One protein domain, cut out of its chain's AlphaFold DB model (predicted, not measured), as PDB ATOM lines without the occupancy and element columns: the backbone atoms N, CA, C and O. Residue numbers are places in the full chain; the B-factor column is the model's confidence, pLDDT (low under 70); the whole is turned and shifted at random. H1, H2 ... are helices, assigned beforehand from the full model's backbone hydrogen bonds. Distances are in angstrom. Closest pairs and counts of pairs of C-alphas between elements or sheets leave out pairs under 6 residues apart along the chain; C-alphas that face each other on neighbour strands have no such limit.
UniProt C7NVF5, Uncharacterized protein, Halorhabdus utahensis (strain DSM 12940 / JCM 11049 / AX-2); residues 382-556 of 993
ATOM      1  N   GLU A 382     -11.259 -13.840 -38.262       81.56
ATOM      2  CA  GLU A 382     -11.468 -14.609 -39.496       81.56
ATOM      3  C   GLU A 382     -10.222 -15.380 -39.971       81.56
ATOM      4  O   GLU A 382     -10.311 -16.196 -40.894       81.56
ATOM      5  N   PHE A 383      -9.067 -15.154 -39.342       84.25
ATOM      6  CA  PHE A 383      -7.798 -15.786 -39.686       84.25
ATOM      7  C   PHE A 383      -7.360 -16.786 -38.600       84.25
ATOM      8  O   PHE A 383      -7.635 -16.585 -37.420       84.25
ATOM      9  N   PRO A 384      -6.635 -17.862 -38.963       85.25
ATOM     10  CA  PRO A 384      -6.076 -18.832 -38.010       85.25
ATOM     11  C   PRO A 384      -4.840 -18.286 -37.258       85.25
ATOM     12  O   PRO A 384      -3.778 -18.905 -37.244       85.25
ATOM     13  N   VAL A 385      -4.955 -17.096 -36.669       89.94
ATOM     14  CA  VAL A 385      -3.924 -16.431 -35.855       89.94
ATOM     15  C   VAL A 385      -4.567 -15.834 -34.603       89.94
ATOM     16  O   VAL A 385      -5.773 -15.609 -34.568       89.94
ATOM     17  N   ASP A 386      -3.773 -15.560 -33.569       90.75
ATOM     18  CA  ASP A 386      -4.253 -14.936 -32.326       90.75
ATOM     19  C   ASP A 386      -3.453 -13.659 -32.017       90.75
ATOM     20  O   ASP A 386      -2.448 -13.356 -32.663       90.75
ATOM     21  N   VAL A 387      -3.890 -12.894 -31.020       92.25
ATOM     22  CA  VAL A 387      -3.219 -11.691 -30.526       92.25
ATOM     23  C   VAL A 387      -2.876 -11.859 -29.049       92.25
ATOM     24  O   VAL A 387      -3.745 -12.121 -28.206       92.25
ATOM     25  N   ASP A 388      -1.599 -11.664 -28.716       90.50
ATOM     26  CA  ASP A 388      -1.102 -11.799 -27.350       90.50
ATOM     27  C   ASP A 388      -1.575 -10.669 -26.411       90.50
ATOM     28  O   ASP A 388      -2.310  -9.748 -26.775       90.50
ATOM     29  N   GLU A 389      -1.149 -10.733 -25.148       86.75
ATOM     30  CA  GLU A 389      -1.473  -9.715 -24.141       86.75
ATOM     31  C   GLU A 389      -0.881  -8.324 -24.435       86.75
ATOM     32  O   GLU A 389      -1.322  -7.348 -23.832       86.75
ATOM     33  N   ASN A 390       0.084  -8.222 -25.354       85.25
ATOM     34  CA  ASN A 390       0.716  -6.972 -25.775       85.25
ATOM     35  C   ASN A 390       0.131  -6.429 -27.089       85.25
ATOM     36  O   ASN A 390       0.571  -5.378 -27.556       85.25
ATOM     37  N   GLY A 391      -0.834  -7.125 -27.699       84.44
ATOM     38  CA  GLY A 391      -1.408  -6.730 -28.981       84.44
ATOM     39  C   GLY A 391      -0.608  -7.192 -30.205       84.44
ATOM     40  O   GLY A 391      -0.892  -6.723 -31.307       84.44
ATOM     41  N   ALA A 392       0.384  -8.074 -30.042       89.44
ATOM     42  CA  ALA A 392       1.164  -8.625 -31.148       89.44
ATOM     43  C   ALA A 392       0.497  -9.880 -31.725       89.44
ATOM     44  O   ALA A 392      -0.045 -10.696 -30.978       89.44
ATOM     45  N   VAL A 393       0.565 -10.047 -33.049       92.50
ATOM     46  CA  VAL A 393       0.058 -11.249 -33.723       92.50
ATOM     47  C   VAL A 393       0.937 -12.448 -33.371       92.50
ATOM     48  O   VAL A 393       2.166 -12.371 -33.425       92.50
ATOM     49  N   VAL A 394       0.297 -13.559 -33.022       92.06
ATOM     50  CA  VAL A 394       0.917 -14.849 -32.741       92.06
ATOM     51  C   VAL A 394       0.362 -15.872 -33.718       92.06
ATOM     52  O   VAL A 394      -0.846 -15.972 -33.927       92.06
ATOM     53  N   VAL A 395       1.267 -16.637 -34.311       92.81
ATOM     54  CA  VAL A 395       0.955 -17.681 -35.282       92.81
ATOM     55  C   VAL A 395       1.219 -19.026 -34.624       92.81
ATOM     56  O   VAL A 395       2.326 -19.257 -34.148       92.81
ATOM     57  N   ASP A 396       0.236 -19.924 -34.630       92.19
ATOM     58  CA  ASP A 396       0.473 -21.331 -34.312       92.19
ATOM     59  C   ASP A 396       0.631 -22.115 -35.617       92.19
ATOM     60  O   ASP A 396      -0.298 -22.235 -36.419       92.19
ATOM     61  N   THR A 397       1.827 -22.668 -35.837       90.25
ATOM     62  CA  THR A 397       2.110 -23.507 -37.008       90.25
ATOM     63  C   THR A 397       1.077 -24.630 -37.174       90.25
ATOM     64  O   THR A 397       0.740 -24.987 -38.304       90.25
ATOM     65  N   VAL A 398       0.579 -25.211 -36.078       90.31
ATOM     66  CA  VAL A 398      -0.403 -26.299 -36.124       90.31
ATOM     67  C   VAL A 398      -1.730 -25.799 -36.694       90.31
ATOM     68  O   VAL A 398      -2.242 -26.433 -37.617       90.31
ATOM     69  N   ASP A 399      -2.235 -24.656 -36.231       89.88
ATOM     70  CA  ASP A 399      -3.514 -24.087 -36.678       89.88
ATOM     71  C   ASP A 399      -3.471 -23.709 -38.168       89.88
ATOM     72  O   ASP A 399      -4.352 -24.095 -38.937       89.88
ATOM     73  N   ILE A 400      -2.383 -23.072 -38.624       89.44
ATOM     74  CA  ILE A 400      -2.185 -22.723 -40.047       89.44
ATOM     75  C   ILE A 400      -2.198 -23.961 -40.960       89.44
ATOM     76  O   ILE A 400      -2.607 -23.897 -42.125       89.44
ATOM     77  N   VAL A 401      -1.684 -25.090 -40.468       88.69
ATOM     78  CA  VAL A 401      -1.520 -26.317 -41.259       88.69
ATOM     79  C   VAL A 401      -2.758 -27.212 -41.180       88.69
ATOM     80  O   VAL A 401      -3.032 -27.924 -42.145       88.69
ATOM     81  N   GLN A 402      -3.528 -27.166 -40.089       87.25
ATOM     82  CA  GLN A 402      -4.801 -27.891 -39.961       87.25
ATOM     83  C   GLN A 402      -5.852 -27.437 -40.985       87.25
ATOM     84  O   GLN A 402      -6.697 -28.233 -41.387       87.25
ATOM     85  N   GLU A 403      -5.750 -26.206 -41.486       85.69
ATOM     86  CA  GLU A 403      -6.604 -25.692 -42.565       85.69
ATOM     87  C   GLU A 403      -6.349 -26.364 -43.934       85.69
ATOM     88  O   GLU A 403      -7.106 -26.162 -44.887       85.69
ATOM     89  N   LEU A 404      -5.300 -27.192 -44.065       87.62
ATOM     90  CA  LEU A 404      -4.995 -27.923 -45.295       87.62
ATOM     91  C   LEU A 404      -5.734 -29.265 -45.393       87.62
ATOM     92  O   LEU A 404      -5.524 -30.185 -44.603       87.62
ATOM     93  N   ASP A 405      -6.464 -29.469 -46.490       88.94
ATOM     94  CA  ASP A 405      -6.958 -30.795 -46.873       88.94
ATOM     95  C   ASP A 405      -5.849 -31.599 -47.576       88.94
ATOM     96  O   ASP A 405      -5.710 -31.568 -48.807       88.94
ATOM     97  N   PHE A 406      -5.049 -32.343 -46.806       86.19
ATOM     98  CA  PHE A 406      -3.986 -33.214 -47.330       86.19
ATOM     99  C   PHE A 406      -4.513 -34.340 -48.239       86.19
ATOM    100  O   PHE A 406      -3.837 -34.729 -49.199       86.19
ATOM    101  N   ALA A 407      -5.729 -34.840 -47.995       85.50
ATOM    102  CA  ALA A 407      -6.313 -35.950 -48.750       85.50
ATOM    103  C   ALA A 407      -6.705 -35.550 -50.183       85.50
ATOM    104  O   ALA A 407      -6.793 -36.405 -51.075       85.50
ATOM    105  N   SER A 408      -6.923 -34.254 -50.424       83.81
ATOM    106  CA  SER A 408      -7.182 -33.715 -51.763       83.81
ATOM    107  C   SER A 408      -5.950 -33.748 -52.681       83.81
ATOM    108  O   SER A 408      -6.102 -33.897 -53.897       83.81
ATOM    109  N   ALA A 409      -4.739 -33.674 -52.115       81.88
ATOM    110  CA  ALA A 409      -3.484 -33.687 -52.865       81.88
ATOM    111  C   ALA A 409      -3.081 -35.097 -53.304       81.88
ATOM    112  O   ALA A 409      -2.741 -35.329 -54.465       81.88
ATOM    113  N   THR A 410      -3.087 -36.048 -52.366       81.88
ATOM    114  CA  THR A 410      -2.575 -37.400 -52.596       81.88
ATOM    115  C   THR A 410      -3.280 -38.411 -51.697       81.88
ATOM    116  O   THR A 410      -3.626 -38.121 -50.561       81.88
ATOM    117  N   GLN A 411      -3.482 -39.631 -52.202       83.12
ATOM    118  CA  GLN A 411      -4.035 -40.755 -51.423       83.12
ATOM    119  C   GLN A 411      -2.939 -41.693 -50.897       83.12
ATOM    120  O   GLN A 411      -3.246 -42.749 -50.352       83.12
ATOM    121  N   ARG A 412      -1.666 -41.345 -51.138       85.38
ATOM    122  CA  ARG A 412      -0.487 -42.181 -50.851       85.38
ATOM    123  C   ARG A 412      -0.047 -42.116 -49.389       85.38
ATOM    124  O   ARG A 412       0.727 -42.959 -48.947       85.38
ATOM    125  N   ILE A 413      -0.495 -41.086 -48.680       88.44
ATOM    126  CA  ILE A 413      -0.286 -40.879 -47.251       88.44
ATOM    127  C   ILE A 413      -1.581 -40.330 -46.646       88.44
ATOM    128  O   ILE A 413      -2.357 -39.670 -47.335       88.44
ATOM    129  N   ASP A 414      -1.794 -40.615 -45.371       89.75
ATOM    130  CA  ASP A 414      -2.867 -40.097 -44.531       89.75
ATOM    131  C   ASP A 414      -2.212 -39.262 -43.425       89.75
ATOM    132  O   ASP A 414      -1.506 -39.800 -42.565       89.75
ATOM    133  N   VAL A 415      -2.373 -37.942 -43.518       91.44
ATOM    134  CA  VAL A 415      -1.844 -36.969 -42.555       91.44
ATOM    135  C   VAL A 415      -2.992 -36.573 -41.641       91.44
ATOM    136  O   VAL A 415      -4.023 -36.103 -42.113       91.44
ATOM    137  N   THR A 416      -2.811 -36.779 -40.341       91.31
ATOM    138  CA  THR A 416      -3.812 -36.437 -39.322       91.31
ATOM    139  C   THR A 416      -3.340 -35.266 -38.468       91.31
ATOM    140  O   THR A 416      -2.136 -35.037 -38.351       91.31
ATOM    141  N   ASP A 417      -4.271 -34.577 -37.811       89.94
ATOM    142  CA  ASP A 417      -3.960 -33.456 -36.911       89.94
ATOM    143  C   ASP A 417      -2.980 -33.863 -35.793       89.94
ATOM    144  O   ASP A 417      -2.031 -33.138 -35.510       89.94
ATOM    145  N   ASP A 418      -3.120 -35.081 -35.240       93.12
ATOM    146  CA  ASP A 418      -2.188 -35.659 -34.246       93.12
ATOM    147  C   ASP A 418      -0.758 -35.769 -34.792       93.12
ATOM    148  O   ASP A 418       0.217 -35.554 -34.071       93.12
ATOM    149  N   MET A 419      -0.617 -36.088 -36.081       93.69
ATOM    150  CA  MET A 419       0.695 -36.153 -36.719       93.69
ATOM    151  C   MET A 419       1.307 -34.762 -36.873       93.69
ATOM    152  O   MET A 419       2.514 -34.634 -36.709       93.69
ATOM    153  N   ILE A 420       0.508 -33.729 -37.149       93.12
ATOM    154  CA  ILE A 420       0.981 -32.340 -37.252       93.12
ATOM    155  C   ILE A 420       1.383 -31.807 -35.869       93.12
ATOM    156  O   ILE A 420       2.453 -31.212 -35.733       93.12
ATOM    157  N   GLU A 421       0.590 -32.073 -34.830       92.88
ATOM    158  CA  GLU A 421       0.885 -31.668 -33.449       92.88
ATOM    159  C   GLU A 421       2.191 -32.319 -32.953       92.88
ATOM    160  O   GLU A 421       3.135 -31.633 -32.557       92.88
ATOM    161  N   ARG A 422       2.318 -33.647 -33.098       94.50
ATOM    162  CA  ARG A 422       3.531 -34.392 -32.707       94.50
ATOM    163  C   ARG A 422       4.759 -34.028 -33.535       94.50
ATOM    164  O   ARG A 422       5.872 -34.104 -33.021       94.50
ATOM    165  N   LEU A 423       4.589 -33.669 -34.809       94.38
ATOM    166  CA  LEU A 423       5.689 -33.192 -35.653       94.38
ATOM    167  C   LEU A 423       6.307 -31.911 -35.076       94.38
ATOM    168  O   LEU A 423       7.520 -31.718 -35.169       94.38
ATOM    169  N   ASN A 424       5.471 -31.058 -34.485       92.44
ATOM    170  CA  ASN A 424       5.852 -29.750 -33.972       92.44
ATOM    171  C   ASN A 424       6.306 -29.758 -32.503       92.44
ATOM    172  O   ASN A 424       7.069 -28.865 -32.122       92.44
ATOM    173  N   GLU A 425       5.903 -30.763 -31.720       91.75
ATOM    174  CA  GLU A 425       6.128 -30.852 -30.269       91.75
ATOM    175  C   GLU A 425       7.612 -30.947 -29.879       91.75
ATOM    176  O   GLU A 425       8.122 -30.095 -29.149       91.75
ATOM    177  N   ASP A 426       8.319 -31.980 -30.347       92.38
ATOM    178  CA  ASP A 426       9.728 -32.207 -30.023       92.38
ATOM    179  C   ASP A 426      10.438 -33.138 -31.027       92.38
ATOM    180  O   ASP A 426       9.864 -33.632 -32.002       92.38
ATOM    181  N   SER A 427      11.725 -33.406 -30.780       93.69
ATOM    182  CA  SER A 427      12.542 -34.261 -31.644       93.69
ATOM    183  C   SER A 427      12.066 -35.717 -31.730       93.69
ATOM    184  O   SER A 427      12.277 -36.363 -32.759       93.69
ATOM    185  N   ASP A 428      11.472 -36.256 -30.658       93.06
ATOM    186  CA  ASP A 428      10.989 -37.640 -30.618       93.06
ATOM    187  C   ASP A 428       9.672 -37.764 -31.403       93.06
ATOM    188  O   ASP A 428       9.508 -38.703 -32.192       93.06
ATOM    189  N   GLY A 429       8.768 -36.795 -31.237       92.69
ATOM    190  CA  GLY A 429       7.530 -36.664 -32.002       92.69
ATOM    191  C   GLY A 429       7.794 -36.528 -33.502       92.69
ATOM    192  O   GLY A 429       7.276 -37.326 -34.291       92.69
ATOM    193  N   TYR A 430       8.704 -35.628 -33.887       93.31
ATOM    194  CA  TYR A 430       9.140 -35.431 -35.272       93.31
ATOM    195  C   TYR A 430       9.667 -36.715 -35.922       93.31
ATOM    196  O   TYR A 430       9.234 -37.111 -37.010       93.31
ATOM    197  N   ALA A 431      10.576 -37.422 -35.243       91.88
ATOM    198  CA  ALA A 431      11.135 -38.670 -35.754       91.88
ATOM    199  C   ALA A 431      10.069 -39.770 -35.902       91.88
ATOM    200  O   ALA A 431      10.101 -40.533 -36.872       91.88
ATOM    201  N   ALA A 432       9.121 -39.849 -34.961       93.62
ATOM    202  CA  ALA A 432       8.035 -40.824 -34.998       93.62
ATOM    203  C   ALA A 432       7.084 -40.583 -36.180       93.62
ATOM    204  O   ALA A 432       6.768 -41.530 -36.898       93.62
ATOM    205  N   VAL A 433       6.679 -39.331 -36.410       94.38
ATOM    206  CA  VAL A 433       5.790 -38.957 -37.523       94.38
ATOM    207  C   VAL A 433       6.457 -39.228 -38.873       94.38
ATOM    208  O   VAL A 433       5.841 -39.818 -39.760       94.38
ATOM    209  N   ARG A 434       7.744 -38.897 -39.032       93.31
ATOM    210  CA  ARG A 434       8.466 -39.179 -40.284       93.31
ATOM    211  C   ARG A 434       8.623 -40.669 -40.576       93.31
ATOM    212  O   ARG A 434       8.582 -41.066 -41.742       93.31
ATOM    213  N   GLU A 435       8.829 -41.503 -39.557       92.50
ATOM    214  CA  GLU A 435       8.878 -42.956 -39.763       92.50
ATOM    215  C   GLU A 435       7.498 -43.511 -40.131       92.50
ATOM    216  O   GLU A 435       7.406 -44.349 -41.025       92.50
ATOM    217  N   GLU A 436       6.432 -42.990 -39.519       94.25
ATOM    218  CA  GLU A 436       5.046 -43.339 -39.839       94.25
ATOM    219  C   GLU A 436       4.692 -43.000 -41.297       94.25
ATOM    220  O   GLU A 436       4.242 -43.876 -42.036       94.25
ATOM    221  N   ILE A 437       5.003 -41.786 -41.764       93.19
ATOM    222  CA  ILE A 437       4.827 -41.381 -43.169       93.19
ATOM    223  C   ILE A 437       5.649 -42.267 -44.118       93.19
ATOM    224  O   ILE A 437       5.145 -42.735 -45.143       93.19
ATOM    225  N   ARG A 438       6.911 -42.562 -43.780       91.69
ATOM    226  CA  ARG A 438       7.746 -43.480 -44.572       91.69
ATOM    227  C   ARG A 438       7.157 -44.886 -44.645       91.69
ATOM    228  O   ARG A 438       7.275 -45.520 -45.694       91.69
ATOM    229  N   ASP A 439       6.560 -45.387 -43.568       91.00
ATOM    230  CA  ASP A 439       5.900 -46.692 -43.541       91.00
ATOM    231  C   ASP A 439       4.646 -46.720 -44.420       91.00
ATOM    232  O   ASP A 439       4.493 -47.663 -45.201       91.00
ATOM    233  N   GLN A 440       3.823 -45.666 -44.387       91.62
ATOM    234  CA  GLN A 440       2.674 -45.523 -45.289       91.62
ATOM    235  C   GLN A 440       3.116 -45.555 -46.767       91.62
ATOM    236  O   GLN A 440       2.613 -46.356 -47.557       91.62
ATOM    237  N   VAL A 441       4.158 -44.797 -47.139       90.25
ATOM    238  CA  VAL A 441       4.698 -44.807 -48.515       90.25
ATOM    239  C   VAL A 441       5.299 -46.166 -48.899       90.25
ATOM    240  O   VAL A 441       5.191 -46.597 -50.050       90.25
ATOM    241  N   ARG A 442       5.941 -46.878 -47.959       88.69
ATOM    242  CA  ARG A 442       6.471 -48.236 -48.198       88.69
ATOM    243  C   ARG A 442       5.360 -49.252 -48.450       88.69
ATOM    244  O   ARG A 442       5.599 -50.179 -49.225       88.69
ATOM    245  N   GLU A 443       4.199 -49.108 -47.811       86.50
ATOM    246  CA  GLU A 443       3.043 -49.995 -48.001       86.50
ATOM    247  C   GLU A 443       2.476 -49.897 -49.427       86.50
ATOM    248  O   GLU A 443       2.120 -50.919 -50.023       86.50
ATOM    249  N   ASP A 444       2.516 -48.701 -50.012       83.81
ATOM    250  CA  ASP A 444       2.099 -48.430 -51.392       83.81
ATOM    251  C   ASP A 444       3.120 -48.877 -52.458       83.81
ATOM    252  O   ASP A 444       2.794 -49.041 -53.642       83.81
ATOM    253  N   LEU A 445       4.370 -49.120 -52.060       86.94
ATOM    254  CA  LEU A 445       5.444 -49.567 -52.943       86.94
ATOM    255  C   LEU A 445       5.592 -51.106 -52.957       86.94
ATOM    256  O   LEU A 445       5.198 -51.818 -52.034       86.94
ATOM    257  N   PRO A 446       6.197 -51.699 -54.008       82.38
ATOM    258  CA  PRO A 446       6.476 -53.133 -54.023       82.38
ATOM    259  C   PRO A 446       7.350 -53.546 -52.830       82.38
ATOM    260  O   PRO A 446       8.346 -52.892 -52.555       82.38
ATOM    261  N   SER A 447       7.071 -54.702 -52.213       75.44
ATOM    262  CA  SER A 447       7.781 -55.265 -51.031       75.44
ATOM    263  C   SER A 447       9.326 -55.356 -51.071       75.44
ATOM    264  O   SER A 447       9.944 -55.791 -50.102       75.44
ATOM    265  N   PHE A 448       9.966 -55.002 -52.187       77.44
ATOM    266  CA  PHE A 448      11.418 -54.955 -52.382       77.44
ATOM    267  C   PHE A 448      11.939 -53.546 -52.723       77.44
ATOM    268  O   PHE A 448      13.069 -53.426 -53.203       77.44
ATOM    269  N   ALA A 449      11.129 -52.502 -52.528       80.00
ATOM    270  CA  ALA A 449      11.521 -51.118 -52.757       80.00
ATOM    271  C   ALA A 449      12.734 -50.739 -51.891       80.00
ATOM    272  O   ALA A 449      12.833 -51.119 -50.723       80.00
ATOM    273  N   THR A 450      13.697 -50.034 -52.482       87.88
ATOM    274  CA  THR A 450      14.878 -49.537 -51.765       87.88
ATOM    275  C   THR A 450      14.557 -48.240 -51.021       87.88
ATOM    276  O   THR A 450      13.618 -47.544 -51.391       87.88
ATOM    277  N   ALA A 451      15.371 -47.869 -50.022       83.25
ATOM    278  CA  ALA A 451      15.248 -46.573 -49.335       83.25
ATOM    279  C   ALA A 451      15.214 -45.399 -50.333       83.25
ATOM    280  O   ALA A 451      14.282 -44.616 -50.316       83.25
ATOM    281  N   SER A 452      16.107 -45.407 -51.328       86.31
ATOM    282  CA  SER A 452      16.112 -44.404 -52.401       86.31
ATOM    283  C   SER A 452      14.830 -44.380 -53.249       86.31
ATOM    284  O   SER A 452      14.505 -43.334 -53.791       86.31
ATOM    285  N   GLN A 453      14.104 -45.495 -53.397       89.56
ATOM    286  CA  GLN A 453      12.803 -45.495 -54.082       89.56
ATOM    287  C   GLN A 453      11.679 -44.941 -53.196       89.56
ATOM    288  O   GLN A 453      10.724 -44.393 -53.736       89.56
ATOM    289  N   VAL A 454      11.791 -45.082 -51.871       87.88
ATOM    290  CA  VAL A 454      10.898 -44.428 -50.900       87.88
ATOM    291  C   VAL A 454      11.171 -42.924 -50.884       87.88
ATOM    292  O   VAL A 454      10.225 -42.158 -50.977       87.88
ATOM    293  N   ASP A 455      12.439 -42.505 -50.881       89.81
ATOM    294  CA  ASP A 455      12.822 -41.087 -50.921       89.81
ATOM    295  C   ASP A 455      12.338 -40.406 -52.216       89.81
ATOM    296  O   ASP A 455      11.720 -39.354 -52.152       89.81
ATOM    297  N   THR A 456      12.480 -41.040 -53.392       90.94
ATOM    298  CA  THR A 456      11.908 -40.501 -54.647       90.94
ATOM    299  C   THR A 456      10.378 -40.410 -54.607       90.94
ATOM    300  O   THR A 456       9.800 -39.469 -55.140       90.94
ATOM    301  N   ALA A 457       9.701 -41.384 -53.991       88.81
ATOM    302  CA  ALA A 457       8.251 -41.332 -53.814       88.81
ATOM    303  C   ALA A 457       7.830 -40.195 -52.870       88.81
ATOM    304  O   ALA A 457       6.816 -39.553 -53.118       88.81
ATOM    305  N   LEU A 458       8.615 -39.950 -51.821       91.38
ATOM    306  CA  LEU A 458       8.427 -38.851 -50.885       91.38
ATOM    307  C   LEU A 458       8.688 -37.485 -51.530       91.38
ATOM    308  O   LEU A 458       7.897 -36.584 -51.306       91.38
ATOM    309  N   GLU A 459       9.700 -37.341 -52.392       91.88
ATOM    310  CA  GLU A 459       9.931 -36.116 -53.182       91.88
ATOM    311  C   GLU A 459       8.741 -35.789 -54.105       91.88
ATOM    312  O   GLU A 459       8.340 -34.631 -54.218       91.88
ATOM    313  N   GLU A 460       8.155 -36.800 -54.763       90.50
ATOM    314  CA  GLU A 460       6.949 -36.623 -55.588       90.50
ATOM    315  C   GLU A 460       5.743 -36.199 -54.742       90.50
ATOM    316  O   GLU A 460       5.048 -35.251 -55.102       90.50
ATOM    317  N   ILE A 461       5.519 -36.878 -53.611       91.44
ATOM    318  CA  ILE A 461       4.442 -36.554 -52.668       91.44
ATOM    319  C   ILE A 461       4.635 -35.143 -52.099       91.44
ATOM    320  O   ILE A 461       3.687 -34.369 -52.086       91.44
ATOM    321  N   ASN A 462       5.854 -34.774 -51.697       93.19
ATOM    322  CA  ASN A 462       6.197 -33.440 -51.205       93.19
ATOM    323  C   ASN A 462       5.828 -32.364 -52.235       93.19
ATOM    324  O   ASN A 462       5.127 -31.413 -51.908       93.19
ATOM    325  N   ALA A 463       6.218 -32.546 -53.500       91.62
ATOM    326  CA  ALA A 463       5.887 -31.600 -54.562       91.62
ATOM    327  C   ALA A 463       4.371 -31.498 -54.829       91.62
ATOM    328  O   ALA A 463       3.875 -30.396 -55.078       91.62
ATOM    329  N   GLU A 464       3.633 -32.616 -54.776       91.88
ATOM    330  CA  GLU A 464       2.166 -32.643 -54.900       91.88
ATOM    331  C   GLU A 464       1.487 -31.908 -53.735       91.88
ATOM    332  O   GLU A 464       0.630 -31.052 -53.968       91.88
ATOM    333  N   LEU A 465       1.905 -32.195 -52.498       92.38
ATOM    334  CA  LEU A 465       1.395 -31.557 -51.287       92.38
ATOM    335  C   LEU A 465       1.647 -30.049 -51.301       92.38
ATOM    336  O   LEU A 465       0.710 -29.293 -51.082       92.38
ATOM    337  N   LYS A 466       2.870 -29.603 -51.618       93.31
ATOM    338  CA  LYS A 466       3.213 -28.172 -51.678       93.31
ATOM    339  C   LYS A 466       2.391 -27.422 -52.718       93.31
ATOM    340  O   LYS A 466       1.830 -26.371 -52.429       93.31
ATOM    341  N   ALA A 467       2.275 -27.973 -53.930       90.50
ATOM    342  CA  ALA A 467       1.485 -27.350 -54.989       90.50
ATOM    343  C   ALA A 467       0.001 -27.234 -54.605       90.50
ATOM    344  O   ALA A 467      -0.639 -26.232 -54.925       90.50
ATOM    345  N   ASN A 468      -0.536 -28.243 -53.915       91.50
ATOM    346  CA  ASN A 468      -1.908 -28.234 -53.433       91.50
ATOM    347  C   ASN A 468      -2.108 -27.282 -52.246       91.50
ATOM    348  O   ASN A 468      -3.097 -26.562 -52.223       91.50
ATOM    349  N   ALA A 469      -1.165 -27.235 -51.304       89.19
ATOM    350  CA  ALA A 469      -1.206 -26.328 -50.163       89.19
ATOM    351  C   ALA A 469      -1.160 -24.865 -50.607       89.19
ATOM    352  O   ALA A 469      -2.019 -24.087 -50.219       89.19
ATOM    353  N   THR A 470      -0.260 -24.508 -51.531       90.00
ATOM    354  CA  THR A 470      -0.232 -23.158 -52.118       90.00
ATOM    355  C   THR A 470      -1.536 -22.815 -52.852       90.00
ATOM    356  O   THR A 470      -1.976 -21.669 -52.811       90.00
ATOM    357  N   ALA A 471      -2.178 -23.780 -53.524       89.06
ATOM    358  CA  ALA A 471      -3.467 -23.555 -54.180       89.06
ATOM    359  C   ALA A 471      -4.605 -23.344 -53.165       89.06
ATOM    360  O   ALA A 471      -5.366 -22.394 -53.314       89.06
ATOM    361  N   GLN A 472      -4.677 -24.175 -52.120       89.75
ATOM    362  CA  GLN A 472      -5.658 -24.032 -51.039       89.75
ATOM    363  C   GLN A 472      -5.468 -22.727 -50.269       89.75
ATOM    364  O   GLN A 472      -6.435 -22.003 -50.070       89.75
ATOM    365  N   ALA A 473      -4.232 -22.365 -49.917       86.62
ATOM    366  CA  ALA A 473      -3.937 -21.082 -49.290       86.62
ATOM    367  C   ALA A 473      -4.386 -19.904 -50.168       86.62
ATOM    368  O   ALA A 473      -4.870 -18.900 -49.652       86.62
ATOM    369  N   ARG A 474      -4.274 -20.020 -51.503       88.50
ATOM    370  CA  ARG A 474      -4.674 -18.937 -52.411       88.50
ATOM    371  C   ARG A 474      -6.187 -18.825 -52.538       88.50
ATOM    372  O   ARG A 474      -6.682 -17.712 -52.652       88.50
ATOM    373  N   ASP A 475      -6.891 -19.951 -52.499       88.19
ATOM    374  CA  ASP A 475      -8.353 -19.983 -52.505       88.19
ATOM    375  C   ASP A 475      -8.943 -19.529 -51.155       88.19
ATOM    376  O   ASP A 475      -9.971 -18.859 -51.147       88.19
ATOM    377  N   ASN A 476      -8.294 -19.859 -50.031       84.81
ATOM    378  CA  ASN A 476      -8.777 -19.530 -48.686       84.81
ATOM    379  C   ASN A 476      -8.447 -18.088 -48.270       84.81
ATOM    380  O   ASN A 476      -9.290 -17.428 -47.671       84.81
ATOM    381  N   TYR A 477      -7.241 -17.597 -48.583       85.62
ATOM    382  CA  TYR A 477      -6.744 -16.315 -48.062       85.62
ATOM    383  C   TYR A 477      -6.392 -15.295 -49.147       85.62
ATOM    384  O   TYR A 477      -6.323 -14.108 -48.861       85.62
ATOM    385  N   GLY A 478      -6.184 -15.707 -50.401       82.62
ATOM    386  CA  GLY A 478      -5.562 -14.858 -51.426       82.62
ATOM    387  C   GLY A 478      -6.359 -13.628 -51.884       82.62
ATOM    388  O   GLY A 478      -5.794 -12.787 -52.580       82.62
ATOM    389  N   GLU A 479      -7.649 -13.523 -51.546       85.19
ATOM    390  CA  GLU A 479      -8.449 -12.298 -51.744       85.19
ATOM    391  C   GLU A 479      -8.478 -11.393 -50.498       85.19
ATOM    392  O   GLU A 479      -8.803 -10.216 -50.633       85.19
ATOM    393  N   ASN A 480      -8.098 -11.919 -49.327       84.06
ATOM    394  CA  ASN A 480      -8.265 -11.283 -48.016       84.06
ATOM    395  C   ASN A 480      -6.940 -10.884 -47.345       84.06
ATOM    396  O   ASN A 480      -6.965 -10.199 -46.331       84.06
ATOM    397  N   VAL A 481      -5.790 -11.324 -47.869       87.62
ATOM    398  CA  VAL A 481      -4.457 -10.942 -47.370       87.62
ATOM    399  C   VAL A 481      -3.575 -10.431 -48.507       87.62
ATOM    400  O   VAL A 481      -3.778 -10.779 -49.675       87.62
ATOM    401  N   SER A 482      -2.554  -9.636 -48.182       90.19
ATOM    402  CA  SER A 482      -1.553  -9.209 -49.156       90.19
ATOM    403  C   SER A 482      -0.740 -10.379 -49.718       90.19
ATOM    404  O   SER A 482      -0.612 -11.446 -49.118       90.19
ATOM    405  N   GLU A 483      -0.138 -10.171 -50.895       89.31
ATOM    406  CA  GLU A 483       0.698 -11.196 -51.537       89.31
ATOM    407  C   GLU A 483       1.920 -11.568 -50.671       89.31
ATOM    408  O   GLU A 483       2.334 -12.721 -50.695       89.31
ATOM    409  N   ASP A 484       2.450 -10.634 -49.867       89.75
ATOM    410  CA  ASP A 484       3.545 -10.904 -48.921       89.75
ATOM    411  C   ASP A 484       3.085 -11.863 -47.804       89.75
ATOM    412  O   ASP A 484       3.736 -12.873 -47.553       89.75
ATOM    413  N   THR A 485       1.942 -11.581 -47.167       92.50
ATOM    414  CA  THR A 485       1.354 -12.445 -46.126       92.50
ATOM    415  C   THR A 485       1.004 -13.818 -46.692       92.50
ATOM    416  O   THR A 485       1.305 -14.846 -46.090       92.50
ATOM    417  N   PHE A 486       0.430 -13.859 -47.896       92.00
ATOM    418  CA  PHE A 486       0.158 -15.103 -48.610       92.00
ATOM    419  C   PHE A 486       1.428 -15.937 -48.847       92.00
ATOM    420  O   PHE A 486       1.417 -17.153 -48.626       92.00
ATOM    421  N   ASP A 487       2.517 -15.303 -49.289       92.00
ATOM    422  CA  ASP A 487       3.797 -15.974 -49.515       92.00
ATOM    423  C   ASP A 487       4.359 -16.564 -48.207       92.00
ATOM    424  O   ASP A 487       4.870 -17.688 -48.221       92.00
ATOM    425  N   ASP A 488       4.203 -15.866 -47.078       94.38
ATOM    426  CA  ASP A 488       4.619 -16.348 -45.755       94.38
ATOM    427  C   ASP A 488       3.735 -17.510 -45.242       94.38
ATOM    428  O   ASP A 488       4.264 -18.488 -44.706       94.38
ATOM    429  N   ILE A 489       2.411 -17.489 -45.487       92.12
ATOM    430  CA  ILE A 489       1.505 -18.629 -45.206       92.12
ATOM    431  C   ILE A 489       1.982 -19.857 -45.982       92.12
ATOM    432  O   ILE A 489       2.168 -20.942 -45.422       92.12
ATOM    433  N   ALA A 490       2.207 -19.683 -47.286       90.94
ATOM    434  CA  ALA A 490       2.673 -20.757 -48.146       90.94
ATOM    435  C   ALA A 490       4.059 -21.259 -47.712       90.94
ATOM    436  O   ALA A 490       4.312 -22.463 -47.780       90.94
ATOM    437  N   ALA A 491       4.957 -20.380 -47.257       93.12
ATOM    438  CA  ALA A 491       6.270 -20.756 -46.740       93.12
ATOM    439  C   ALA A 491       6.159 -21.640 -45.491       93.12
ATOM    440  O   ALA A 491       6.711 -22.743 -45.490       93.12
ATOM    441  N   LEU A 492       5.374 -21.231 -44.488       94.44
ATOM    442  CA  LEU A 492       5.184 -21.998 -43.253       94.44
ATOM    443  C   LEU A 492       4.529 -23.365 -43.513       94.44
ATOM    444  O   LEU A 492       4.993 -24.402 -43.018       94.44
ATOM    445  N   GLN A 493       3.495 -23.396 -44.360       93.50
ATOM    446  CA  GLN A 493       2.845 -24.637 -44.788       93.50
ATOM    447  C   GLN A 493       3.820 -25.558 -45.536       93.50
ATOM    448  O   GLN A 493       3.894 -26.756 -45.250       93.50
ATOM    449  N   ASN A 494       4.624 -25.011 -46.452       94.38
ATOM    450  CA  ASN A 494       5.638 -25.764 -47.189       94.38
ATOM    451  C   ASN A 494       6.737 -26.310 -46.270       94.38
ATOM    452  O   ASN A 494       7.169 -27.445 -46.471       94.38
ATOM    453  N   THR A 495       7.161 -25.545 -45.263       94.81
ATOM    454  CA  THR A 495       8.131 -25.986 -44.254       94.81
ATOM    455  C   THR A 495       7.575 -27.141 -43.424       94.81
ATOM    456  O   THR A 495       8.290 -28.114 -43.172       94.81
ATOM    457  N   THR A 496       6.287 -27.119 -43.077       93.81
ATOM    458  CA  THR A 496       5.631 -28.244 -42.391       93.81
ATOM    459  C   THR A 496       5.489 -29.476 -43.285       93.81
ATOM    460  O   THR A 496       5.796 -30.591 -42.858       93.81
ATOM    461  N   ILE A 497       5.136 -29.291 -44.560       94.25
ATOM    462  CA  ILE A 497       5.119 -30.370 -45.560       94.25
ATOM    463  C   ILE A 497       6.519 -30.972 -45.746       94.25
ATOM    464  O   ILE A 497       6.647 -32.195 -45.857       94.25
ATOM    465  N   ASP A 498       7.575 -30.155 -45.723       94.56
ATOM    466  CA  ASP A 498       8.965 -30.627 -45.715       94.56
ATOM    467  C   ASP A 498       9.281 -31.431 -44.459       94.56
ATOM    468  O   ASP A 498       9.862 -32.513 -44.557       94.56
ATOM    469  N   GLY A 499       8.824 -30.969 -43.295       92.69
ATOM    470  CA  GLY A 499       8.881 -31.722 -42.043       92.69
ATOM    471  C   GLY A 499       8.293 -33.129 -42.172       92.69
ATOM    472  O   GLY A 499       8.907 -34.097 -41.723       92.69
ATOM    473  N   LEU A 500       7.149 -33.258 -42.851       92.19
ATOM    474  CA  LEU A 500       6.470 -34.535 -43.077       92.19
ATOM    475  C   LEU A 500       7.165 -35.414 -44.131       92.19
ATOM    476  O   LEU A 500       7.238 -36.633 -43.962       92.19
ATOM    477  N   THR A 501       7.636 -34.824 -45.234       92.88
ATOM    478  CA  THR A 501       7.890 -35.573 -46.480       92.88
ATOM    479  C   THR A 501       9.229 -35.311 -47.164       92.88
ATOM    480  O   THR A 501       9.620 -36.136 -47.983       92.88
ATOM    481  N   ASP A 502       9.979 -34.251 -46.848       93.75
ATOM    482  CA  ASP A 502      11.290 -34.016 -47.475       93.75
ATOM    483  C   ASP A 502      12.299 -35.061 -46.961       93.75
ATOM    484  O   ASP A 502      12.558 -35.112 -45.752       93.75
ATOM    485  N   PRO A 503      12.876 -35.930 -47.817       87.56
ATOM    486  CA  PRO A 503      13.841 -36.928 -47.372       87.56
ATOM    487  C   PRO A 503      15.117 -36.309 -46.782       87.56
ATOM    488  O   PRO A 503      15.672 -36.907 -45.857       87.56
ATOM    489  N   ASP A 504      15.530 -35.123 -47.246       89.00
ATOM    490  CA  ASP A 504      16.772 -34.446 -46.851       89.00
ATOM    491  C   ASP A 504      16.659 -33.715 -45.495       89.00
ATOM    492  O   ASP A 504      17.678 -33.364 -44.887       89.00
ATOM    493  N   LEU A 505      15.441 -33.516 -44.980       89.62
ATOM    494  CA  LEU A 505      15.186 -32.893 -43.681       89.62
ATOM    495  C   LEU A 505      15.141 -33.963 -42.574       89.62
ATOM    496  O   LEU A 505      14.086 -34.449 -42.181       89.62
ATOM    497  N   GLU A 506      16.307 -34.430 -42.117       79.00
ATOM    498  CA  GLU A 506      16.395 -35.545 -41.153       79.00
ATOM    499  C   GLU A 506      16.299 -35.161 -39.673       79.00
ATOM    500  O   GLU A 506      16.017 -36.030 -38.848       79.00
ATOM    501  N   ASP A 507      16.519 -33.892 -39.339       88.56
ATOM    502  CA  ASP A 507      16.747 -33.434 -37.971       88.56
ATOM    503  C   ASP A 507      15.760 -32.336 -37.554       88.56
ATOM    504  O   ASP A 507      15.527 -31.378 -38.300       88.56
ATOM    505  N   TYR A 508      15.214 -32.479 -36.342       91.88
ATOM    506  CA  TYR A 508      14.216 -31.565 -35.789       91.88
ATOM    507  C   TYR A 508      14.755 -30.147 -35.620       91.88
ATOM    508  O   TYR A 508      14.040 -29.216 -35.959       91.88
ATOM    509  N   ASP A 509      16.008 -29.944 -35.192       92.56
ATOM    510  CA  ASP A 509      16.536 -28.587 -34.978       92.56
ATOM    511  C   ASP A 509      16.567 -27.799 -36.299       92.56
ATOM    512  O   ASP A 509      16.335 -26.588 -36.323       92.56
ATOM    513  N   THR A 510      16.825 -28.487 -37.419       92.44
ATOM    514  CA  THR A 510      16.818 -27.878 -38.760       92.44
ATOM    515  C   THR A 510      15.403 -27.537 -39.225       92.44
ATOM    516  O   THR A 510      15.209 -26.478 -39.822       92.44
ATOM    517  N   TYR A 511      14.431 -28.413 -38.959       92.44
ATOM    518  CA  TYR A 511      13.015 -28.153 -39.217       92.44
ATOM    519  C   TYR A 511      12.494 -27.001 -38.349       92.44
ATOM    520  O   TYR A 511      12.045 -26.000 -38.895       92.44
ATOM    521  N   ALA A 512      12.651 -27.100 -37.028       93.38
ATOM    522  CA  ALA A 512      12.204 -26.112 -36.052       93.38
ATOM    523  C   ALA A 512      12.806 -24.729 -36.328       93.38
ATOM    524  O   ALA A 512      12.078 -23.753 -36.363       93.38
ATOM    525  N   THR A 513      14.102 -24.626 -36.660       95.06
ATOM    526  CA  THR A 513      14.706 -23.322 -37.010       95.06
ATOM    527  C   THR A 513      14.064 -22.684 -38.249       95.06
ATOM    528  O   THR A 513      13.942 -21.463 -38.310       95.06
ATOM    529  N   ARG A 514      13.703 -23.483 -39.266       94.69
ATOM    530  CA  ARG A 514      13.015 -22.964 -40.462       94.69
ATOM    531  C   ARG A 514      11.580 -22.585 -40.129       94.69
ATOM    532  O   ARG A 514      11.184 -21.475 -40.444       94.69
ATOM    533  N   ARG A 515      10.863 -23.471 -39.433       95.06
ATOM    534  CA  ARG A 515       9.492 -23.247 -38.983       95.06
ATOM    535  C   ARG A 515       9.396 -21.976 -38.148       95.06
ATOM    536  O   ARG A 515       8.648 -21.103 -38.532       95.06
ATOM    537  N   ASP A 516      10.197 -21.830 -37.095       94.12
ATOM    538  CA  ASP A 516      10.169 -20.658 -36.210       94.12
ATOM    539  C   ASP A 516      10.521 -19.359 -36.970       94.12
ATOM    540  O   ASP A 516      10.035 -18.281 -36.640       94.12
ATOM    541  N   SER A 517      11.372 -19.445 -38.004       95.44
ATOM    542  CA  SER A 517      11.686 -18.302 -38.871       95.44
ATOM    543  C   SER A 517      10.519 -17.928 -39.784       95.44
ATOM    544  O   SER A 517      10.284 -16.738 -39.979       95.44
ATOM    545  N   ASP A 518       9.834 -18.915 -40.361       94.88
ATOM    546  CA  ASP A 518       8.672 -18.702 -41.226       94.88
ATOM    547  C   ASP A 518       7.446 -18.279 -40.393       94.88
ATOM    548  O   ASP A 518       6.696 -17.407 -40.809       94.88
ATOM    549  N   GLU A 519       7.291 -18.815 -39.180       94.12
ATOM    550  CA  GLU A 519       6.275 -18.440 -38.187       94.12
ATOM    551  C   GLU A 519       6.450 -16.980 -37.760       94.12
ATOM    552  O   GLU A 519       5.497 -16.208 -37.790       94.12
ATOM    553  N   SER A 520       7.684 -16.561 -37.449       93.94
ATOM    554  CA  SER A 520       7.986 -15.158 -37.145       93.94
ATOM    555  C   SER A 520       7.776 -14.237 -38.350       93.94
ATOM    556  O   SER A 520       7.313 -13.116 -38.163       93.94
ATOM    557  N   ALA A 521       8.119 -14.675 -39.568       93.56
ATOM    558  CA  ALA A 521       7.880 -13.889 -40.779       93.56
ATOM    559  C   ALA A 521       6.379 -13.710 -41.036       93.56
ATOM    560  O   ALA A 521       5.939 -12.597 -41.320       93.56
ATOM    561  N   LEU A 522       5.602 -14.780 -40.843       94.19
ATOM    562  CA  LEU A 522       4.152 -14.765 -40.971       94.19
ATOM    563  C   LEU A 522       3.483 -13.888 -39.905       94.19
ATOM    564  O   LEU A 522       2.577 -13.119 -40.216       94.19
ATOM    565  N   ALA A 523       3.954 -13.944 -38.657       93.19
ATOM    566  CA  ALA A 523       3.483 -13.055 -37.597       93.19
ATOM    567  C   ALA A 523       3.756 -11.576 -37.935       93.19
ATOM    568  O   ALA A 523       2.883 -10.727 -37.757       93.19
ATOM    569  N   ASP A 524       4.936 -11.265 -38.487       93.19
ATOM    570  CA  ASP A 524       5.304  -9.910 -38.912       93.19
ATOM    571  C   ASP A 524       4.495  -9.419 -40.133       93.19
ATOM    572  O   ASP A 524       4.213  -8.221 -40.245       93.19
ATOM    573  N   SER A 525       4.148 -10.289 -41.091       93.31
ATOM    574  CA  SER A 525       3.319  -9.913 -42.247       93.31
ATOM    575  C   SER A 525       1.850  -9.736 -41.874       93.31
ATOM    576  O   SER A 525       1.295  -8.688 -42.205       93.31
ATOM    577  N   PHE A 526       1.264 -10.636 -41.079       92.12
ATOM    578  CA  PHE A 526      -0.075 -10.423 -40.518       92.12
ATOM    579  C   PHE A 526      -0.144  -9.200 -39.601       92.12
ATOM    580  O   PHE A 526      -1.131  -8.474 -39.638       92.12
ATOM    581  N   GLY A 527       0.899  -8.920 -38.811       91.25
ATOM    582  CA  GLY A 527       0.961  -7.707 -37.993       91.25
ATOM    583  C   GLY A 527       0.877  -6.425 -38.830       91.25
ATOM    584  O   GLY A 527       0.147  -5.505 -38.468       91.25
ATOM    585  N   ARG A 528       1.568  -6.386 -39.981       90.81
ATOM    586  CA  ARG A 528       1.479  -5.271 -40.941       90.81
ATOM    587  C   ARG A 528       0.112  -5.190 -41.617       90.81
ATOM    588  O   ARG A 528      -0.413  -4.092 -41.745       90.81
ATOM    589  N   GLU A 529      -0.445  -6.329 -42.029       90.00
ATOM    590  CA  GLU A 529      -1.784  -6.405 -42.631       90.00
ATOM    591  C   GLU A 529      -2.846  -5.851 -41.672       90.00
ATOM    592  O   GLU A 529      -3.646  -5.000 -42.048       90.00
ATOM    593  N   LEU A 530      -2.789  -6.277 -40.408       90.19
ATOM    594  CA  LEU A 530      -3.667  -5.812 -39.345       90.19
ATOM    595  C   LEU A 530      -3.528  -4.300 -39.118       90.19
ATOM    596  O   LEU A 530      -4.533  -3.604 -39.028       90.19
ATOM    597  N   ASP A 531      -2.301  -3.775 -39.037       91.12
ATOM    598  CA  ASP A 531      -2.076  -2.334 -38.870       91.12
ATOM    599  C   ASP A 531      -2.604  -1.515 -40.062       91.12
ATOM    600  O   ASP A 531      -3.123  -0.412 -39.871       91.12
ATOM    601  N   ASP A 532      -2.479  -2.026 -41.290       89.62
ATOM    602  CA  ASP A 532      -2.994  -1.367 -42.492       89.62
ATOM    603  C   ASP A 532      -4.530  -1.407 -42.550       89.62
ATOM    604  O   ASP A 532      -5.141  -0.360 -42.787       89.62
ATOM    605  N   GLY A 533      -5.150  -2.550 -42.235       88.12
ATOM    606  CA  GLY A 533      -6.606  -2.685 -42.133       88.12
ATOM    607  C   GLY A 533      -7.202  -1.786 -41.047       88.12
ATOM    608  O   GLY A 533      -8.152  -1.046 -41.295       88.12
ATOM    609  N   LEU A 534      -6.577  -1.731 -39.866       89.38
ATOM    610  CA  LEU A 534      -6.997  -0.825 -38.795       89.38
ATOM    611  C   LEU A 534      -6.862   0.653 -39.184       89.38
ATOM    612  O   LEU A 534      -7.692   1.467 -38.779       89.38
ATOM    613  N   ARG A 535      -5.852   1.020 -39.984       90.81
ATOM    614  CA  ARG A 535      -5.692   2.392 -40.492       90.81
ATOM    615  C   ARG A 535      -6.758   2.749 -41.531       90.81
ATOM    616  O   ARG A 535      -7.230   3.882 -41.532       90.81
ATOM    617  N   GLU A 536      -7.151   1.810 -42.390       89.31
ATOM    618  CA  GLU A 536      -8.270   1.999 -43.323       89.31
ATOM    619  C   GLU A 536      -9.599   2.152 -42.567       89.31
ATOM    620  O   GLU A 536     -10.297   3.149 -42.763       89.31
ATOM    621  N   ALA A 537      -9.875   1.255 -41.615       87.25
ATOM    622  CA  ALA A 537     -11.048   1.336 -40.749       87.25
ATOM    623  C   ALA A 537     -11.079   2.641 -39.930       87.25
ATOM    624  O   ALA A 537     -12.137   3.245 -39.765       87.25
ATOM    625  N   ASN A 538      -9.929   3.125 -39.440       90.56
ATOM    626  CA  ASN A 538      -9.817   4.416 -38.751       90.56
ATOM    627  C   ASN A 538     -10.313   5.577 -39.625       90.56
ATOM    628  O   ASN A 538     -11.179   6.338 -39.197       90.56
ATOM    629  N   GLU A 539      -9.800   5.700 -40.850       90.50
ATOM    630  CA  GLU A 539     -10.177   6.783 -41.767       90.50
ATOM    631  C   GLU A 539     -11.647   6.684 -42.210       90.50
ATOM    632  O   GLU A 539     -12.335   7.703 -42.309       90.50
ATOM    633  N   GLU A 540     -12.161   5.469 -42.423       88.44
ATOM    634  CA  GLU A 540     -13.570   5.241 -42.756       88.44
ATOM    635  C   GLU A 540     -14.506   5.635 -41.606       88.44
ATOM    636  O   GLU A 540     -15.479   6.370 -41.821       88.44
ATOM    637  N   MET A 541     -14.200   5.207 -40.376       87.12
ATOM    638  CA  MET A 541     -14.985   5.577 -39.199       87.12
ATOM    639  C   MET A 541     -14.976   7.092 -38.983       87.12
ATOM    640  O   MET A 541     -16.030   7.669 -38.719       87.12
ATOM    641  N   LYS A 542     -13.825   7.761 -39.149       90.38
ATOM    642  CA  LYS A 542     -13.727   9.229 -39.044       90.38
ATOM    643  C   LYS A 542     -14.576   9.938 -40.092       90.38
ATOM    644  O   LYS A 542     -15.266  10.906 -39.773       90.38
ATOM    645  N   ALA A 543     -14.545   9.476 -41.343       89.12
ATOM    646  CA  ALA A 543     -15.350  10.058 -42.414       89.12
ATOM    647  C   ALA A 543     -16.855   9.901 -42.141       89.12
ATOM    648  O   ALA A 543     -17.600  10.876 -42.251       89.12
ATOM    649  N   THR A 544     -17.278   8.703 -41.728       88.00
ATOM    650  CA  THR A 544     -18.674   8.394 -41.389       88.00
ATOM    651  C   THR A 544     -19.157   9.218 -40.200       88.00
ATOM    652  O   THR A 544     -20.188   9.885 -40.297       88.00
ATOM    653  N   ALA A 545     -18.382   9.254 -39.112       86.44
ATOM    654  CA  ALA A 545     -18.701  10.052 -37.934       86.44
ATOM    655  C   ALA A 545     -18.807  11.544 -38.278       86.44
ATOM    656  O   ALA A 545     -19.758  12.213 -37.882       86.44
ATOM    657  N   ALA A 546     -17.874  12.071 -39.078       89.31
ATOM    658  CA  ALA A 546     -17.899  13.473 -39.472       89.31
ATOM    659  C   ALA A 546     -19.129  13.842 -40.319       89.31
ATOM    660  O   ALA A 546     -19.649  14.951 -40.188       89.31
ATOM    661  N   ASP A 547     -19.601  12.950 -41.192       88.56
ATOM    662  CA  ASP A 547     -20.821  13.174 -41.974       88.56
ATOM    663  C   ASP A 547     -22.093  13.061 -41.124       88.56
ATOM    664  O   ASP A 547     -23.027  13.845 -41.329       88.56
ATOM    665  N   GLN A 548     -22.122  12.154 -40.144       86.75
ATOM    666  CA  GLN A 548     -23.215  12.054 -39.175       86.75
ATOM    667  C   GLN A 548     -23.322  13.328 -38.328       86.75
ATOM    668  O   GLN A 548     -24.371  13.966 -38.348       86.75
ATOM    669  N   ILE A 549     -22.223  13.767 -37.708       88.06
ATOM    670  CA  ILE A 549     -22.188  14.968 -36.857       88.06
ATOM    671  C   ILE A 549     -22.622  16.214 -37.642       88.06
ATOM    672  O   ILE A 549     -23.415  17.014 -37.154       88.06
ATOM    673  N   ARG A 550     -22.157  16.382 -38.890       90.06
ATOM    674  CA  ARG A 550     -22.595  17.504 -39.745       90.06
ATOM    675  C   ARG A 550     -24.075  17.441 -40.107       90.06
ATOM    676  O   ARG A 550     -24.669  18.483 -40.355       90.06
ATOM    677  N   THR A 551     -24.639  16.243 -40.220       88.06
ATOM    678  CA  THR A 551     -26.055  16.056 -40.555       88.06
ATOM    679  C   THR A 551     -26.948  16.304 -39.346       88.06
ATOM    680  O   THR A 551     -28.032  16.850 -39.512       88.06
ATOM    681  N   GLU A 552     -26.503  15.890 -38.162       84.56
ATOM    682  CA  GLU A 552     -27.249  16.018 -36.912       84.56
ATOM    683  C   GLU A 552     -27.182  17.446 -36.369       84.56
ATOM    684  O   GLU A 552     -28.216  18.082 -36.227       84.56
ATOM    685  N   TYR A 553     -25.978  17.999 -36.196       84.38
ATOM    686  CA  TYR A 553     -25.794  19.285 -35.518       84.38
ATOM    687  C   TYR A 553     -25.515  20.464 -36.457       84.38
ATOM    688  O   TYR A 553     -25.506  21.608 -36.021       84.38
ATOM    689  N   GLY A 554     -25.282  20.237 -37.754       84.69
ATOM    690  CA  GLY A 554     -24.822  21.293 -38.669       84.69
ATOM    691  C   GLY A 554     -25.783  22.468 -38.884       84.69
ATOM    692  O   GLY A 554     -25.335  23.530 -39.321       84.69
ATOM    693  N   ASP A 555     -27.073  22.279 -38.598       83.81
ATOM    694  CA  ASP A 555     -28.097  23.333 -38.632       83.81
ATOM    695  C   ASP A 555     -28.428  23.888 -37.229       83.81
ATOM    696  O   ASP A 555     -29.101  24.914 -37.134       83.81
ATOM    697  N   GLU A 556     -27.976  23.217 -36.164       79.50
ATOM    698  CA  GLU A 556     -28.292  23.533 -34.764       79.50
ATOM    699  C   GLU A 556     -27.175  24.333 -34.096       79.50
ATOM    700  O   GLU A 556     -27.469  25.275 -33.367       79.50
TER     701      GLU A 556
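This is residues 382 to 556 of the 993 residues of an uncharacterized protein of Halorhabdus utahensis (strain DSM 12940 / JCM 11049 / AX-2) (UniProt C7NVF5). Three long helices, H5, H6 and H7, run back and forth as a layer with H6 in the middle, and the shorter H1 to H4 pack on one face of it. Residues 531 to 556, of which 531 to 552 belong to H7, stick out as a long arm. The printed part has 175 residues, with seven named helices in the order H1 to H7 and no named strand: all helix. The whole is loose, with a radius of gyration of the C-alphas of 21.5 A and spans of 89 by 29 by 23 A.

Residues 386 to 387 pair with residues 393 to 394, antiparallel. H1, residues 397 to 402, touches H3, residues 417 to 425, at a shallow tilt of 11 degrees, opposite ways; their closest C-alphas, Val 398 and Glu 421, are 6.1 A apart. H2, residues 406 to 409, touches H5, residues 451 to 477, with C-alphas 409 and 465 closest at 5.6 A. H3 and H4, residues 427 to 444, form a hairpin at a steep tilt of 41 degrees, with C-alphas 423 and 430 closest at 4.1 A. H5 and H6, residues 483 to 501, form a hairpin at 27 degrees, with C-alphas 462 and 501 closest at 5.5 A. H6 and H7, residues 508 to 552, form another at 28 degrees, with C-alphas 485 and 525 closest at 5.0 A. H5 and H7 are apart. Every O i to N i+4 pair is within hydrogen-bond range in H1 and H3 to H7; H2 is too short for one.

H1 begins at C-alpha 397 (2.110, -23.507, -37.008). H4 measures 26.5 A from first to last C-alpha, H5 37.4 A, H6 25.9 A and H7 63.1 A, ending at C-alpha 552 (-27.249, 16.018, -36.912).

The farthest C-alphas, Phe 448 and Glu 556, are 89.7 A apart. The printed part has no cut, no link is long, and no printed residue is under 70 in pLDDT.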